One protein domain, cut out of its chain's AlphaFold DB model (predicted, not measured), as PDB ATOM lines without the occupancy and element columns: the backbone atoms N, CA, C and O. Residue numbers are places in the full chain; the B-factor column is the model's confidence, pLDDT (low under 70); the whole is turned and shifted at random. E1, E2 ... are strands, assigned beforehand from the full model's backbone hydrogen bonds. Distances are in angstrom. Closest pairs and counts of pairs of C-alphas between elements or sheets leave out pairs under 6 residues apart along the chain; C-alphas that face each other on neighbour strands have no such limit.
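What this domain is: This is residues 912 to 1008 of the 1008 residues of an uncharacterized protein of Bdellovibrio bacteriovorus (UniProt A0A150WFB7). Two small sheets of three strands each lie partly face to face as a loose-edged sandwich, the long strands E1, E6 and E3 of the larger crossing the shorter strands E2, E5 and E4 of the smaller. The two come nearest where E3 meets E4, while E1 and E2 are apart, and two of the links between strands, E2 to E3 and E4 to E5, are long. The 97 printed residues have no named helix and six named strands, E1 to E6 in order along the chain. The class is all strand, although only 39 of the 97 residues are in named elements; both sheets are antiparallel, in the orders E1, E6, E3 and E2, E5, E4. The whole is compact, with a radius of gyration of the C-alphas of 12.3 A and spans of 39 by 26 by 23 A.

Where its parts are: In the larger sheet, E1 is residues 912 to 919, 23.2 A from first to last C-alpha, beginning with C-alpha 912 at (35.746, 296.784, 14.575). E6 is residues 999 to 1007, 26.3 A long, ending with C-alpha 1007 at (36.107, 302.714, 11.567). E3 is residues 949 to 957, 23.0 A long. In the smaller sheet, E2 is residues 930 to 934, 13.1 A; E5 is residues 986 to 989, 10.5 A; and E4 is residues 965 to 968, 9.6 A, with C-alpha 965 at (22.384, 292.146, -3.685).

How they stand to each other: E6 is the inner strand of the larger sheet, which is twisted, with C-alphas up to 4.2 A off its best plane. E6 and E1 are antiparallel at 164 degrees, with N 914 and O 1004 within hydrogen-bond range at 2.9 A. E6 and E3 are antiparallel at 163 degrees, with N 952 and O 1003 2.9 A apart. The two sheets form a sandwich, two sheets face to face, with their best planes 33 degrees apart and their strands at 51 degrees. Between them, the closest C-alphas of E3 and E4 are those of Gly 951 and Ala 967, 5.2 A apart. In the smaller sheet E5 is the inner strand. E5 and E4 form a hairpin at 152 degrees, with N 968 and O 986 2.8 A apart. E5 and E2 are antiparallel at 164 degrees, with N 987 and O 933 2.8 A apart. E3 and E5 are apart.

The domain as a whole: The C-alphas of Thr 993 and Asn 1008, the two farthest apart, are 38.7 A from each other. The printed part has no cut. The links E2 to E3 and E4 to E5 are long, with 14 and 17 residues. The mean pLDDT of the printed part is 75.4; 31 residues are under 70, among them residues 920 to 929, 956 to 962 and 991 to 997.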
ATOM      1  N   ARG A 912      36.821 297.574  13.956       67.12
ATOM      2  CA  ARG A 912      35.746 296.784  14.575       67.12
ATOM      3  C   ARG A 912      34.944 296.099  13.470       67.12
ATOM      4  O   ARG A 912      34.314 296.762  12.650       67.12
ATOM      5  N   ARG A 913      34.971 294.764  13.455       77.19
ATOM      6  CA  ARG A 913      34.211 293.939  12.508       77.19
ATOM      7  C   ARG A 913      32.873 293.528  13.125       77.19
ATOM      8  O   ARG A 913      32.847 292.841  14.150       77.19
ATOM      9  N   THR A 914      31.779 293.913  12.479       81.25
ATOM     10  CA  THR A 914      30.415 293.504  12.832       81.25
ATOM     11  C   THR A 914      29.882 292.591  11.742       81.25
ATOM     12  O   THR A 914      29.875 292.949  10.571       81.25
ATOM     13  N   VAL A 915      29.435 291.396  12.109       86.44
ATOM     14  CA  VAL A 915      28.799 290.462  11.179       86.44
ATOM     15  C   VAL A 915      27.309 290.469  11.468       86.44
ATOM     16  O   VAL A 915      26.918 290.397  12.629       86.44
ATOM     17  N   CYS A 916      26.501 290.577  10.420       87.38
ATOM     18  CA  CYS A 916      25.053 290.492  10.507       87.38
ATOM     19  C   CYS A 916      24.551 289.357   9.616       87.38
ATOM     20  O   CYS A 916      24.944 289.252   8.451       87.38
ATOM     21  N   THR A 917      23.695 288.503  10.164       87.06
ATOM     22  CA  THR A 917      23.080 287.365   9.480       87.06
ATOM     23  C   THR A 917      21.565 287.431   9.577       87.06
ATOM     24  O   THR A 917      21.004 287.894  10.569       87.06
ATOM     25  N   TYR A 918      20.893 286.974   8.526       83.38
ATOM     26  CA  TYR A 918      19.448 286.801   8.513       83.38
ATOM     27  C   TYR A 918      19.101 285.425   7.955       83.38
ATOM     28  O   TYR A 918      19.514 285.093   6.842       83.38
ATOM     29  N   ASP A 919      18.348 284.656   8.746       79.94
ATOM     30  CA  ASP A 919      17.897 283.297   8.450       79.94
ATOM     31  C   ASP A 919      16.355 283.229   8.412       79.94
ATOM     32  O   ASP A 919      15.688 283.130   9.438       79.94
ATOM     33  N   ASN A 920      15.819 283.378   7.200       68.25
ATOM     34  CA  ASN A 920      14.521 282.947   6.662       68.25
ATOM     35  C   ASN A 920      13.252 282.806   7.554       68.25
ATOM     36  O   ASN A 920      13.074 281.829   8.278       68.25
ATOM     37  N   SER A 921      12.219 283.613   7.251       56.69
ATOM     38  CA  SER A 921      10.925 283.132   6.696       56.69
ATOM     39  C   SER A 921      10.003 284.299   6.289       56.69
ATOM     40  O   SER A 921       9.572 285.083   7.124       56.69
ATOM     41  N   ALA A 922       9.703 284.389   4.983       58.12
ATOM     42  CA  ALA A 922       8.927 285.434   4.289       58.12
ATOM     43  C   ALA A 922       9.488 286.875   4.388       58.12
ATOM     44  O   ALA A 922       9.335 287.578   5.382       58.12
ATOM     45  N   TYR A 923      10.084 287.357   3.293       58.59
ATOM     46  CA  TYR A 923      10.339 288.786   3.094       58.59
ATOM     47  C   TYR A 923       8.997 289.552   3.037       58.59
ATOM     48  O   TYR A 923       8.051 289.079   2.409       58.59
ATOM     49  N   SER A 924       8.890 290.713   3.693       55.34
ATOM     50  CA  SER A 924       7.593 291.376   3.916       55.34
ATOM     51  C   SER A 924       7.560 292.882   3.645       55.34
ATOM     52  O   SER A 924       6.754 293.590   4.249       55.34
ATOM     53  N   THR A 925       8.363 293.429   2.724       59.66
ATOM     54  CA  THR A 925       8.104 294.818   2.282       59.66
ATOM     55  C   THR A 925       8.673 295.155   0.910       59.66
ATOM     56  O   THR A 925       9.867 295.416   0.762       59.66
ATOM     57  N   GLN A 926       7.810 295.171  -0.114       65.50
ATOM     58  CA  GLN A 926       8.161 295.698  -1.439       65.50
ATOM     59  C   GLN A 926       7.872 297.173  -1.453       65.50
ATOM     60  O   GLN A 926       6.732 297.592  -1.261       65.50
ATOM     61  N   VAL A 927       8.922 297.958  -1.652       63.06
ATOM     62  CA  VAL A 927       8.807 299.406  -1.720       63.06
ATOM     63  C   VAL A 927       9.414 299.835  -3.045       63.06
ATOM     64  O   VAL A 927      10.589 299.593  -3.306       63.06
ATOM     65  N   ASN A 928       8.578 300.386  -3.930       66.38
ATOM     66  CA  ASN A 928       8.944 300.796  -5.295       66.38
ATOM     67  C   ASN A 928       9.652 299.709  -6.136       66.38
ATOM     68  O   ASN A 928      10.551 300.010  -6.913       66.38
ATOM     69  N   GLY A 929       9.257 298.438  -5.994       67.06
ATOM     70  CA  GLY A 929       9.802 297.341  -6.806       67.06
ATOM     71  C   GLY A 929      11.122 296.735  -6.306       67.06
ATOM     72  O   GLY A 929      11.586 295.766  -6.903       67.06
ATOM     73  N   GLN A 930      11.693 297.238  -5.205       72.94
ATOM     74  CA  GLN A 930      12.877 296.672  -4.547       72.94
ATOM     75  C   GLN A 930      12.515 295.961  -3.236       72.94
ATOM     76  O   GLN A 930      11.581 296.354  -2.527       72.94
ATOM     77  N   ASN A 931      13.274 294.912  -2.916       77.19
ATOM     78  CA  ASN A 931      13.135 294.133  -1.695       77.19
ATOM     79  C   ASN A 931      14.219 294.555  -0.684       77.19
ATOM     80  O   ASN A 931      15.379 294.737  -1.053       77.19
ATOM     81  N   LEU A 932      13.841 294.733   0.587       79.12
ATOM     82  CA  LEU A 932      14.695 295.281   1.648       79.12
ATOM     83  C   LEU A 932      14.605 294.434   2.929       79.12
ATOM     84  O   LEU A 932      13.520 293.997   3.314       79.12
ATOM     85  N   ILE A 933      15.739 294.250   3.611       81.81
ATOM     86  CA  ILE A 933      15.843 293.696   4.971       81.81
ATOM     87  C   ILE A 933      16.580 294.713   5.843       81.81
ATOM     88  O   ILE A 933      17.730 295.036   5.564       81.81
ATOM     89  N   ASN A 934      15.952 295.175   6.927       85.75
ATOM     90  CA  ASN A 934      16.621 295.969   7.962       85.75
ATOM     91  C   ASN A 934      17.171 295.056   9.060       85.75
ATOM     92  O   ASN A 934      16.496 294.109   9.477       85.75
ATOM     93  N   TRP A 935      18.366 295.354   9.576       87.56
ATOM     94  CA  TRP A 935      18.900 294.599  10.708       87.56
ATOM     95  C   TRP A 935      18.074 294.869  11.974       87.56
ATOM     96  O   TRP A 935      17.919 296.010  12.420       87.56
ATOM     97  N   GLY A 936      17.529 293.791  12.536       81.44
ATOM     98  CA  GLY A 936      16.751 293.775  13.767       81.44
ATOM     99  C   GLY A 936      17.547 293.207  14.937       81.44
ATOM    100  O   GLY A 936      18.683 292.741  14.785       81.44
ATOM    101  N   ALA A 937      16.943 293.253  16.124       77.56
ATOM    102  CA  ALA A 937      17.618 292.859  17.353       77.56
ATOM    103  C   ALA A 937      17.973 291.371  17.289       77.56
ATOM    104  O   ALA A 937      17.100 290.533  17.091       77.56
ATOM    105  N   GLY A 938      19.263 291.063  17.437       77.44
ATOM    106  CA  GLY A 938      19.783 289.697  17.354       77.44
ATOM    107  C   GLY A 938      20.273 289.260  15.971       77.44
ATOM    108  O   GLY A 938      20.821 288.170  15.873       77.44
ATOM    109  N   HIS A 939      20.154 290.085  14.921       87.31
ATOM    110  CA  HIS A 939      20.737 289.753  13.610       87.31
ATOM    111  C   HIS A 939      22.249 289.995  13.538       87.31
ATOM    112  O   HIS A 939      22.897 289.458  12.647       87.31
ATOM    113  N   CYS A 940      22.817 290.817  14.424       85.75
ATOM    114  CA  CYS A 940      24.224 291.207  14.369       85.75
ATOM    115  C   CYS A 940      24.979 290.823  15.641       85.75
ATOM    116  O   CYS A 940      24.553 291.158  16.749       85.75
ATOM    117  N   ASP A 941      26.144 290.206  15.465       82.31
ATOM    118  CA  ASP A 941      26.929 289.579  16.531       82.31
ATOM    119  C   ASP A 941      27.550 290.616  17.489       82.31
ATOM    120  O   ASP A 941      27.749 290.345  18.669       82.31
ATOM    121  N   ASN A 942      27.847 291.823  16.990       75.31
ATOM    122  CA  ASN A 942      28.618 292.859  17.696       75.31
ATOM    123  C   ASN A 942      27.907 294.227  17.766       75.31
ATOM    124  O   ASN A 942      28.567 295.270  17.860       75.31
ATOM    125  N   GLY A 943      26.570 294.215  17.767       77.25
ATOM    126  CA  GLY A 943      25.717 295.409  17.694       77.25
ATOM    127  C   GLY A 943      25.447 295.843  16.251       77.25
ATOM    128  O   GLY A 943      26.006 295.273  15.320       77.25
ATOM    129  N   TYR A 944      24.566 296.824  16.050       83.50
ATOM    130  CA  TYR A 944      24.266 297.309  14.702       83.50
ATOM    131  C   TYR A 944      25.452 298.078  14.098       83.50
ATOM    132  O   TYR A 944      26.191 298.737  14.836       83.50
ATOM    133  N   PRO A 945      25.625 298.037  12.767       80.44
ATOM    134  CA  PRO A 945      26.474 298.983  12.048       80.44
ATOM    135  C   PRO A 945      26.125 300.431  12.432       80.44
ATOM    136  O   PRO A 945      24.950 300.779  12.512       80.44
ATOM    137  N   SER A 946      27.130 301.276  12.669       77.56
ATOM    138  CA  SER A 946      26.981 302.718  12.917       77.56
ATOM    139  C   SER A 946      27.287 303.543  11.659       77.56
ATOM    140  O   SER A 946      27.757 303.016  10.650       77.56
ATOM    141  N   SER A 947      27.017 304.853  11.683       73.44
ATOM    142  CA  SER A 947      27.378 305.749  10.573       73.44
ATOM    143  C   SER A 947      28.888 305.675  10.294       73.44
ATOM    144  O   SER A 947      29.674 305.897  11.211       73.44
ATOM    145  N   GLY A 948      29.287 305.365   9.055       72.69
ATOM    146  CA  GLY A 948      30.696 305.236   8.642       72.69
ATOM    147  C   GLY A 948      31.202 303.799   8.449       72.69
ATOM    148  O   GLY A 948      32.344 303.612   8.042       72.69
ATOM    149  N   CYS A 949      30.374 302.782   8.700       77.00
ATOM    150  CA  CYS A 949      30.719 301.403   8.356       77.00
ATOM    151  C   CYS A 949      30.573 301.145   6.852       77.00
ATOM    152  O   CYS A 949      29.554 301.503   6.264       77.00
ATOM    153  N   VAL A 950      31.536 300.436   6.261       79.25
ATOM    154  CA  VAL A 950      31.405 299.890   4.904       79.25
ATOM    155  C   VAL A 950      30.936 298.446   5.019       79.25
ATOM    156  O   VAL A 950      31.599 297.608   5.634       79.25
ATOM    157  N   GLY A 951      29.755 298.170   4.470       79.38
ATOM    158  CA  GLY A 951      29.198 296.826   4.394       79.38
ATOM    159  C   GLY A 951      29.636 296.128   3.114       79.38
ATOM    160  O   GLY A 951      29.566 296.705   2.035       79.38
ATOM    161  N   TYR A 952      30.037 294.868   3.216       82.44
ATOM    162  CA  TYR A 952      30.175 293.987   2.064       82.44
ATOM    163  C   TYR A 952      29.383 292.706   2.283       82.44
ATOM    164  O   TYR A 952      29.327 292.129   3.377       82.44
ATOM    165  N   LEU A 953      28.735 292.265   1.213       80.25
ATOM    166  CA  LEU A 953      28.005 291.015   1.205       80.25
ATOM    167  C   LEU A 953      29.025 289.872   1.198       80.25
ATOM    168  O   LEU A 953      29.849 289.769   0.295       80.25
ATOM    169  N   SER A 954      29.001 289.027   2.225       78.00
ATOM    170  CA  SER A 954      29.916 287.879   2.303       78.00
ATOM    171  C   SER A 954      29.298 286.598   1.751       78.00
ATOM    172  O   SER A 954      30.025 285.698   1.337       78.00
ATOM    173  N   LYS A 955      27.964 286.499   1.782       73.50
ATOM    174  CA  LYS A 955      27.198 285.384   1.227       73.50
ATOM    175  C   LYS A 955      25.729 285.782   1.105       73.50
ATOM    176  O   LYS A 955      25.146 286.223   2.098       73.50
ATOM    177  N   ALA A 956      25.127 285.563  -0.057       67.75
ATOM    178  CA  ALA A 956      23.680 285.458  -0.197       67.75
ATOM    179  C   ALA A 956      23.340 284.078  -0.766       67.75
ATOM    180  O   ALA A 956      23.975 283.598  -1.697       67.75
ATOM    181  N   VAL A 957      22.359 283.414  -0.165       68.31
ATOM    182  CA  VAL A 957      21.724 282.214  -0.709       68.31
ATOM    183  C   VAL A 957      20.241 282.529  -0.805       68.31
ATOM    184  O   VAL A 957      19.486 282.399   0.156       68.31
ATOM    185  N   ALA A 958      19.861 283.038  -1.969       63.88
ATOM    186  CA  ALA A 958      18.496 283.301  -2.399       63.88
ATOM    187  C   ALA A 958      18.491 283.360  -3.938       63.88
ATOM    188  O   ALA A 958      19.554 283.462  -4.547       63.88
ATOM    189  N   CYS A 959      17.324 283.238  -4.578       62.31
ATOM    190  CA  CYS A 959      17.227 283.254  -6.042       62.31
ATOM    191  C   CYS A 959      17.880 284.512  -6.644       62.31
ATOM    192  O   CYS A 959      17.710 285.585  -6.080       62.31
ATOM    193  N   GLY A 960      18.586 284.362  -7.773       64.75
ATOM    194  CA  GLY A 960      19.279 285.432  -8.510       64.75
ATOM    195  C   GLY A 960      20.807 285.362  -8.427       64.75
ATOM    196  O   GLY A 960      21.359 284.414  -7.872       64.75
ATOM    197  N   SER A 961      21.492 286.329  -9.040       66.94
ATOM    198  CA  SER A 961      22.957 286.430  -9.016       66.94
ATOM    199  C   SER A 961      23.430 287.324  -7.870       66.94
ATOM    200  O   SER A 961      22.728 288.252  -7.480       66.94
ATOM    201  N   ASP A 962      24.634 287.085  -7.343       65.19
ATOM    202  CA  ASP A 962      25.201 287.883  -6.240       65.19
ATOM    203  C   ASP A 962      25.258 289.393  -6.551       65.19
ATOM    204  O   ASP A 962      25.186 290.209  -5.635       65.19
ATOM    205  N   SER A 963      25.323 289.781  -7.831       70.75
ATOM    206  CA  SER A 963      25.306 291.183  -8.277       70.75
ATOM    207  C   SER A 963      24.005 291.926  -7.980       70.75
ATOM    208  O   SER A 963      23.995 293.153  -7.994       70.75
ATOM    209  N   ASP A 964      22.918 291.206  -7.720       74.31
ATOM    210  CA  ASP A 964      21.612 291.808  -7.460       74.31
ATOM    211  C   ASP A 964      21.456 292.249  -5.995       74.31
ATOM    212  O   ASP A 964      20.461 292.886  -5.658       74.31
ATOM    213  N   TRP A 965      22.424 291.920  -5.129       79.50
ATOM    214  CA  TRP A 965      22.384 292.146  -3.685       79.50
ATOM    215  C   TRP A 965      23.391 293.211  -3.248       79.50
ATOM    216  O   TRP A 965      24.572 293.151  -3.584       79.50
ATOM    217  N   ALA A 966      22.951 294.141  -2.404       82.00
ATOM    218  CA  ALA A 966      23.814 295.148  -1.794       82.00
ATOM    219  C   ALA A 966      23.652 295.163  -0.272       82.00
ATOM    220  O   ALA A 966      22.532 295.225   0.243       82.00
ATOM    221  N   ALA A 967      24.780 295.136   0.444       86.69
ATOM    222  CA  ALA A 967      24.828 295.446   1.867       86.69
ATOM    223  C   ALA A 967      24.911 296.961   2.042       86.69
ATOM    224  O   ALA A 967      25.797 297.599   1.486       86.69
ATOM    225  N   LEU A 968      23.984 297.515   2.811       86.81
ATOM    226  CA  LEU A 968      23.819 298.949   2.998       86.81
ATOM    227  C   LEU A 968      24.114 299.320   4.449       86.81
ATOM    228  O   LEU A 968      23.698 298.624   5.388       86.81
ATOM    229  N   GLY A 969      24.854 300.405   4.633       85.38
ATOM    230  CA  GLY A 969      25.081 301.033   5.925       85.38
ATOM    231  C   GLY A 969      23.823 301.732   6.462       85.38
ATOM    232  O   GLY A 969      22.801 301.827   5.780       85.38
ATOM    233  N   PRO A 970      23.865 302.227   7.708       85.44
ATOM    234  CA  PRO A 970      22.764 302.978   8.310       85.44
ATOM    235  C   PRO A 970      22.272 304.140   7.445       85.44
ATOM    236  O   PRO A 970      23.057 305.019   7.094       85.44
ATOM    237  N   ASN A 971      20.966 304.177   7.164       83.88
ATOM    238  CA  ASN A 971      20.306 305.206   6.344       83.88
ATOM    239  C   ASN A 971      20.815 305.317   4.892       83.88
ATOM    240  O   ASN A 971      20.528 306.308   4.218       83.88
ATOM    241  N   GLU A 972      21.556 304.327   4.394       85.06
ATOM    242  CA  GLU A 972      22.018 304.303   3.008       85.06
ATOM    243  C   GLU A 972      20.879 303.888   2.057       85.06
ATOM    244  O   GLU A 972      20.016 303.073   2.400       85.06
ATOM    245  N   THR A 973      20.853 304.474   0.856       79.75
ATOM    246  CA  THR A 973      19.863 304.156  -0.188       79.75
ATOM    247  C   THR A 973      20.467 303.227  -1.244       79.75
ATOM    248  O   THR A 973      21.625 303.411  -1.615       79.75
ATOM    249  N   PRO A 974      19.700 302.252  -1.767       75.44
ATOM    250  CA  PRO A 974      20.161 301.401  -2.860       75.44
ATOM    251  C   PRO A 974      20.512 302.208  -4.120       75.44
ATOM    252  O   PRO A 974      19.834 303.183  -4.469       75.44
ATOM    253  N   TYR A 975      21.532 301.760  -4.852       67.94
ATOM    254  CA  TYR A 975      21.900 302.324  -6.151       67.94
ATOM    255  C   TYR A 975      20.747 302.136  -7.158       67.94
ATOM    256  O   TYR A 975      20.272 301.021  -7.358       67.94
ATOM    257  N   GLY A 976      20.270 303.227  -7.773       66.19
ATOM    258  CA  GLY A 976      19.136 303.214  -8.717       66.19
ATOM    259  C   GLY A 976      17.844 303.878  -8.220       66.19
ATOM    260  O   GLY A 976      16.884 303.953  -8.981       66.19
ATOM    261  N   GLY A 977      17.832 304.415  -6.993       67.69
ATOM    262  CA  GLY A 977      16.689 305.140  -6.430       67.69
ATOM    263  C   GLY A 977      15.659 304.196  -5.804       67.69
ATOM    264  O   GLY A 977      14.967 303.455  -6.492       67.69
ATOM    265  N   GLY A 978      15.553 304.236  -4.477       69.62
ATOM    266  CA  GLY A 978      14.703 303.356  -3.673       69.62
ATOM    267  C   GLY A 978      14.543 303.896  -2.252       69.62
ATOM    268  O   GLY A 978      14.954 305.020  -1.959       69.62
ATOM    269  N   VAL A 979      13.939 303.115  -1.358       73.38
ATOM    270  CA  VAL A 979      13.799 303.500   0.056       73.38
ATOM    271  C   VAL A 979      15.043 303.081   0.837       73.38
ATOM    272  O   VAL A 979      15.549 301.979   0.647       73.38
ATOM    273  N   ALA A 980      15.550 303.979   1.688       75.31
ATOM    274  CA  ALA A 980      16.726 303.726   2.517       75.31
ATOM    275  C   ALA A 980      16.483 302.577   3.502       75.31
ATOM    276  O   ALA A 980      15.378 302.430   4.036       75.31
ATOM    277  N   VAL A 981      17.533 301.811   3.803       77.19
ATOM    278  CA  VAL A 981      17.512 300.941   4.988       77.19
ATOM    279  C   VAL A 981      17.489 301.806   6.249       77.19
ATOM    280  O   VAL A 981      17.933 302.953   6.244       77.19
ATOM    281  N   GLY A 982      16.941 301.285   7.342       78.06
ATOM    282  CA  GLY A 982      16.816 302.031   8.592       78.06
ATOM    283  C   GLY A 982      18.165 302.391   9.228       78.06
ATOM    284  O   GLY A 982      19.239 302.013   8.755       78.06
ATOM    285  N   ALA A 983      18.108 303.057  10.384       82.06
ATOM    286  CA  ALA A 983      19.285 303.491  11.149       82.06
ATOM    287  C   ALA A 983      20.218 302.350  11.609       82.06
ATOM    288  O   ALA A 983      21.306 302.615  12.108       82.06
ATOM    289  N   ASN A 984      19.813 301.094  11.432       84.06
ATOM    290  CA  ASN A 984      20.614 299.922  11.765       84.06
ATOM    291  C   ASN A 984      21.343 299.332  10.548       84.06
ATOM    292  O   ASN A 984      22.023 298.325  10.693       84.06
ATOM    293  N   GLY A 985      21.183 299.910   9.355       85.06
ATOM    294  CA  GLY A 985      21.640 299.310   8.102       85.06
ATOM    295  C   GLY A 985      20.803 298.095   7.690       85.06
ATOM    296  O   GLY A 985      19.845 297.703   8.367       85.06
ATOM    297  N   GLY A 986      21.160 297.492   6.559       87.56
ATOM    298  CA  GLY A 986      20.388 296.390   6.000       87.56
ATOM    299  C   GLY A 986      20.941 295.822   4.699       87.56
ATOM    300  O   GLY A 986      22.073 296.096   4.309       87.56
ATOM    301  N   ILE A 987      20.118 295.031   4.019       86.38
ATOM    302  CA  ILE A 987      20.376 294.468   2.691       86.38
ATOM    303  C   ILE A 987      19.268 294.912   1.736       86.38
ATOM    304  O   ILE A 987      18.096 294.936   2.120       86.38
ATOM    305  N   SER A 988      19.621 295.208   0.486       81.38
ATOM    306  CA  SER A 988      18.664 295.472  -0.597       81.38
ATOM    307  C   SER A 988      18.935 294.592  -1.815       81.38
ATOM    308  O   SER A 988      20.089 294.238  -2.060       81.38
ATOM    309  N   TRP A 989      17.883 294.243  -2.563       78.94
ATOM    310  CA  TRP A 989      17.996 293.573  -3.862       78.94
ATOM    311  C   TRP A 989      16.794 293.846  -4.778       78.94
ATOM    312  O   TRP A 989      15.669 294.063  -4.315       78.94
ATOM    313  N   SER A 990      17.007 293.815  -6.097       72.81
ATOM    314  CA  SER A 990      15.971 294.083  -7.107       72.81
ATOM    315  C   SER A 990      15.656 292.844  -7.946       72.81
ATOM    316  O   SER A 990      16.443 292.471  -8.811       72.81
ATOM    317  N   MET A 991      14.494 292.214  -7.732       67.00
ATOM    318  CA  MET A 991      13.984 291.132  -8.592       67.00
ATOM    319  C   MET A 991      12.459 291.183  -8.688       67.00
ATOM    320  O   MET A 991      11.785 291.552  -7.729       67.00
ATOM    321  N   ALA A 992      11.917 290.775  -9.839       58.06
ATOM    322  CA  ALA A 992      10.484 290.846 -10.136       58.06
ATOM    323  C   ALA A 992       9.625 289.755  -9.457       58.06
ATOM    324  O   ALA A 992       8.403 289.877  -9.439       58.06
ATOM    325  N   THR A 993      10.227 288.699  -8.894       60.88
ATOM    326  CA  THR A 993       9.510 287.561  -8.281       60.88
ATOM    327  C   THR A 993       9.937 287.322  -6.825       60.88
ATOM    328  O   THR A 993      11.141 287.262  -6.569       60.88
ATOM    329  N   PRO A 994       9.001 287.145  -5.866       62.38
ATOM    330  CA  PRO A 994       9.330 286.918  -4.454       62.38
ATOM    331  C   PRO A 994      10.073 285.594  -4.211       62.38
ATOM    332  O   PRO A 994       9.632 284.539  -4.665       62.38
ATOM    333  N   CYS A 995      11.165 285.642  -3.438       62.19
ATOM    334  CA  CYS A 995      11.947 284.476  -3.011       62.19
ATOM    335  C   CYS A 995      11.555 284.032  -1.592       62.19
ATOM    336  O   CYS A 995      11.626 284.819  -0.647       62.19
ATOM    337  N   THR A 996      11.192 282.760  -1.410       65.06
ATOM    338  CA  THR A 996      11.048 282.129  -0.085       65.06
ATOM    339  C   THR A 996      12.356 281.426   0.274       65.06
ATOM    340  O   THR A 996      12.831 280.643  -0.545       65.06
ATOM    341  N   GLY A 997      12.937 281.657   1.458       68.19
ATOM    342  CA  GLY A 997      14.200 280.996   1.831       68.19
ATOM    343  C   GLY A 997      15.438 281.884   1.967       68.19
ATOM    344  O   GLY A 997      16.520 281.384   1.695       68.19
ATOM    345  N   VAL A 998      15.330 283.178   2.304       74.19
ATOM    346  CA  VAL A 998      16.492 284.092   2.237       74.19
ATOM    347  C   VAL A 998      17.499 283.823   3.359       74.19
ATOM    348  O   VAL A 998      17.163 283.955   4.536       74.19
ATOM    349  N   TRP A 999      18.742 283.525   2.969       79.69
ATOM    350  CA  TRP A 999      19.896 283.423   3.862       79.69
ATOM    351  C   TRP A 999      20.968 284.425   3.443       79.69
ATOM    352  O   TRP A 999      21.608 284.260   2.403       79.69
ATOM    353  N   VAL A1000      21.177 285.477   4.234       82.25
ATOM    354  CA  VAL A1000      22.161 286.523   3.912       82.25
ATOM    355  C   VAL A1000      23.103 286.777   5.072       82.25
ATOM    356  O   VAL A1000      22.705 286.770   6.236       82.25
ATOM    357  N   ARG A1001      24.368 287.036   4.734       86.56
ATOM    358  CA  ARG A1001      25.407 287.446   5.674       86.56
ATOM    359  C   ARG A1001      26.156 288.658   5.143       86.56
ATOM    360  O   ARG A1001      26.930 288.547   4.185       86.56
ATOM    361  N   ALA A1002      25.993 289.785   5.821       86.88
ATOM    362  CA  ALA A1002      26.808 290.971   5.613       86.88
ATOM    363  C   ALA A1002      27.905 291.061   6.663       86.88
ATOM    364  O   ALA A1002      27.727 290.694   7.828       86.88
ATOM    365  N   VAL A1003      29.042 291.590   6.241       86.44
ATOM    366  CA  VAL A1003      30.122 291.969   7.132       86.44
ATOM    367  C   VAL A1003      30.316 293.465   6.992       86.44
ATOM    368  O   VAL A1003      30.490 293.978   5.893       86.44
ATOM    369  N   TYR A1004      30.279 294.147   8.122       85.00
ATOM    370  CA  TYR A1004      30.528 295.566   8.238       85.00
ATOM    371  C   TYR A1004      31.894 295.773   8.866       85.00
ATOM    372  O   TYR A1004      32.185 295.268   9.956       85.00
ATOM    373  N   GLU A1005      32.723 296.530   8.168       83.31
ATOM    374  CA  GLU A1005      33.956 297.068   8.715       83.31
ATOM    375  C   GLU A1005      33.710 298.519   9.089       83.31
ATOM    376  O   GLU A1005      33.455 299.378   8.247       83.31
ATOM    377  N   CYS A1006      33.723 298.760  10.394       74.81
ATOM    378  CA  CYS A1006      33.481 300.066  10.965       74.81
ATOM    379  C   CYS A1006      34.819 300.656  11.405       74.81
ATOM    380  O   CYS A1006      35.546 300.048  12.203       74.81
ATOM    381  N   SER A1007      35.140 301.847  10.902       68.25
ATOM    382  CA  SER A1007      36.107 302.714  11.567       68.25
ATOM    383  C   SER A1007      35.509 303.126  12.911       68.25
ATOM    384  O   SER A1007      34.388 303.637  12.939       68.25
ATOM    385  N   ASN A1008      36.220 302.848  14.007       58.47
ATOM    386  CA  ASN A1008      35.842 303.364  15.326       58.47
ATOM    387  C   ASN A1008      36.003 304.883  15.391       58.47
ATOM    388  O   ASN A1008      36.985 305.384  14.795       58.47
TER     389      ASN A1008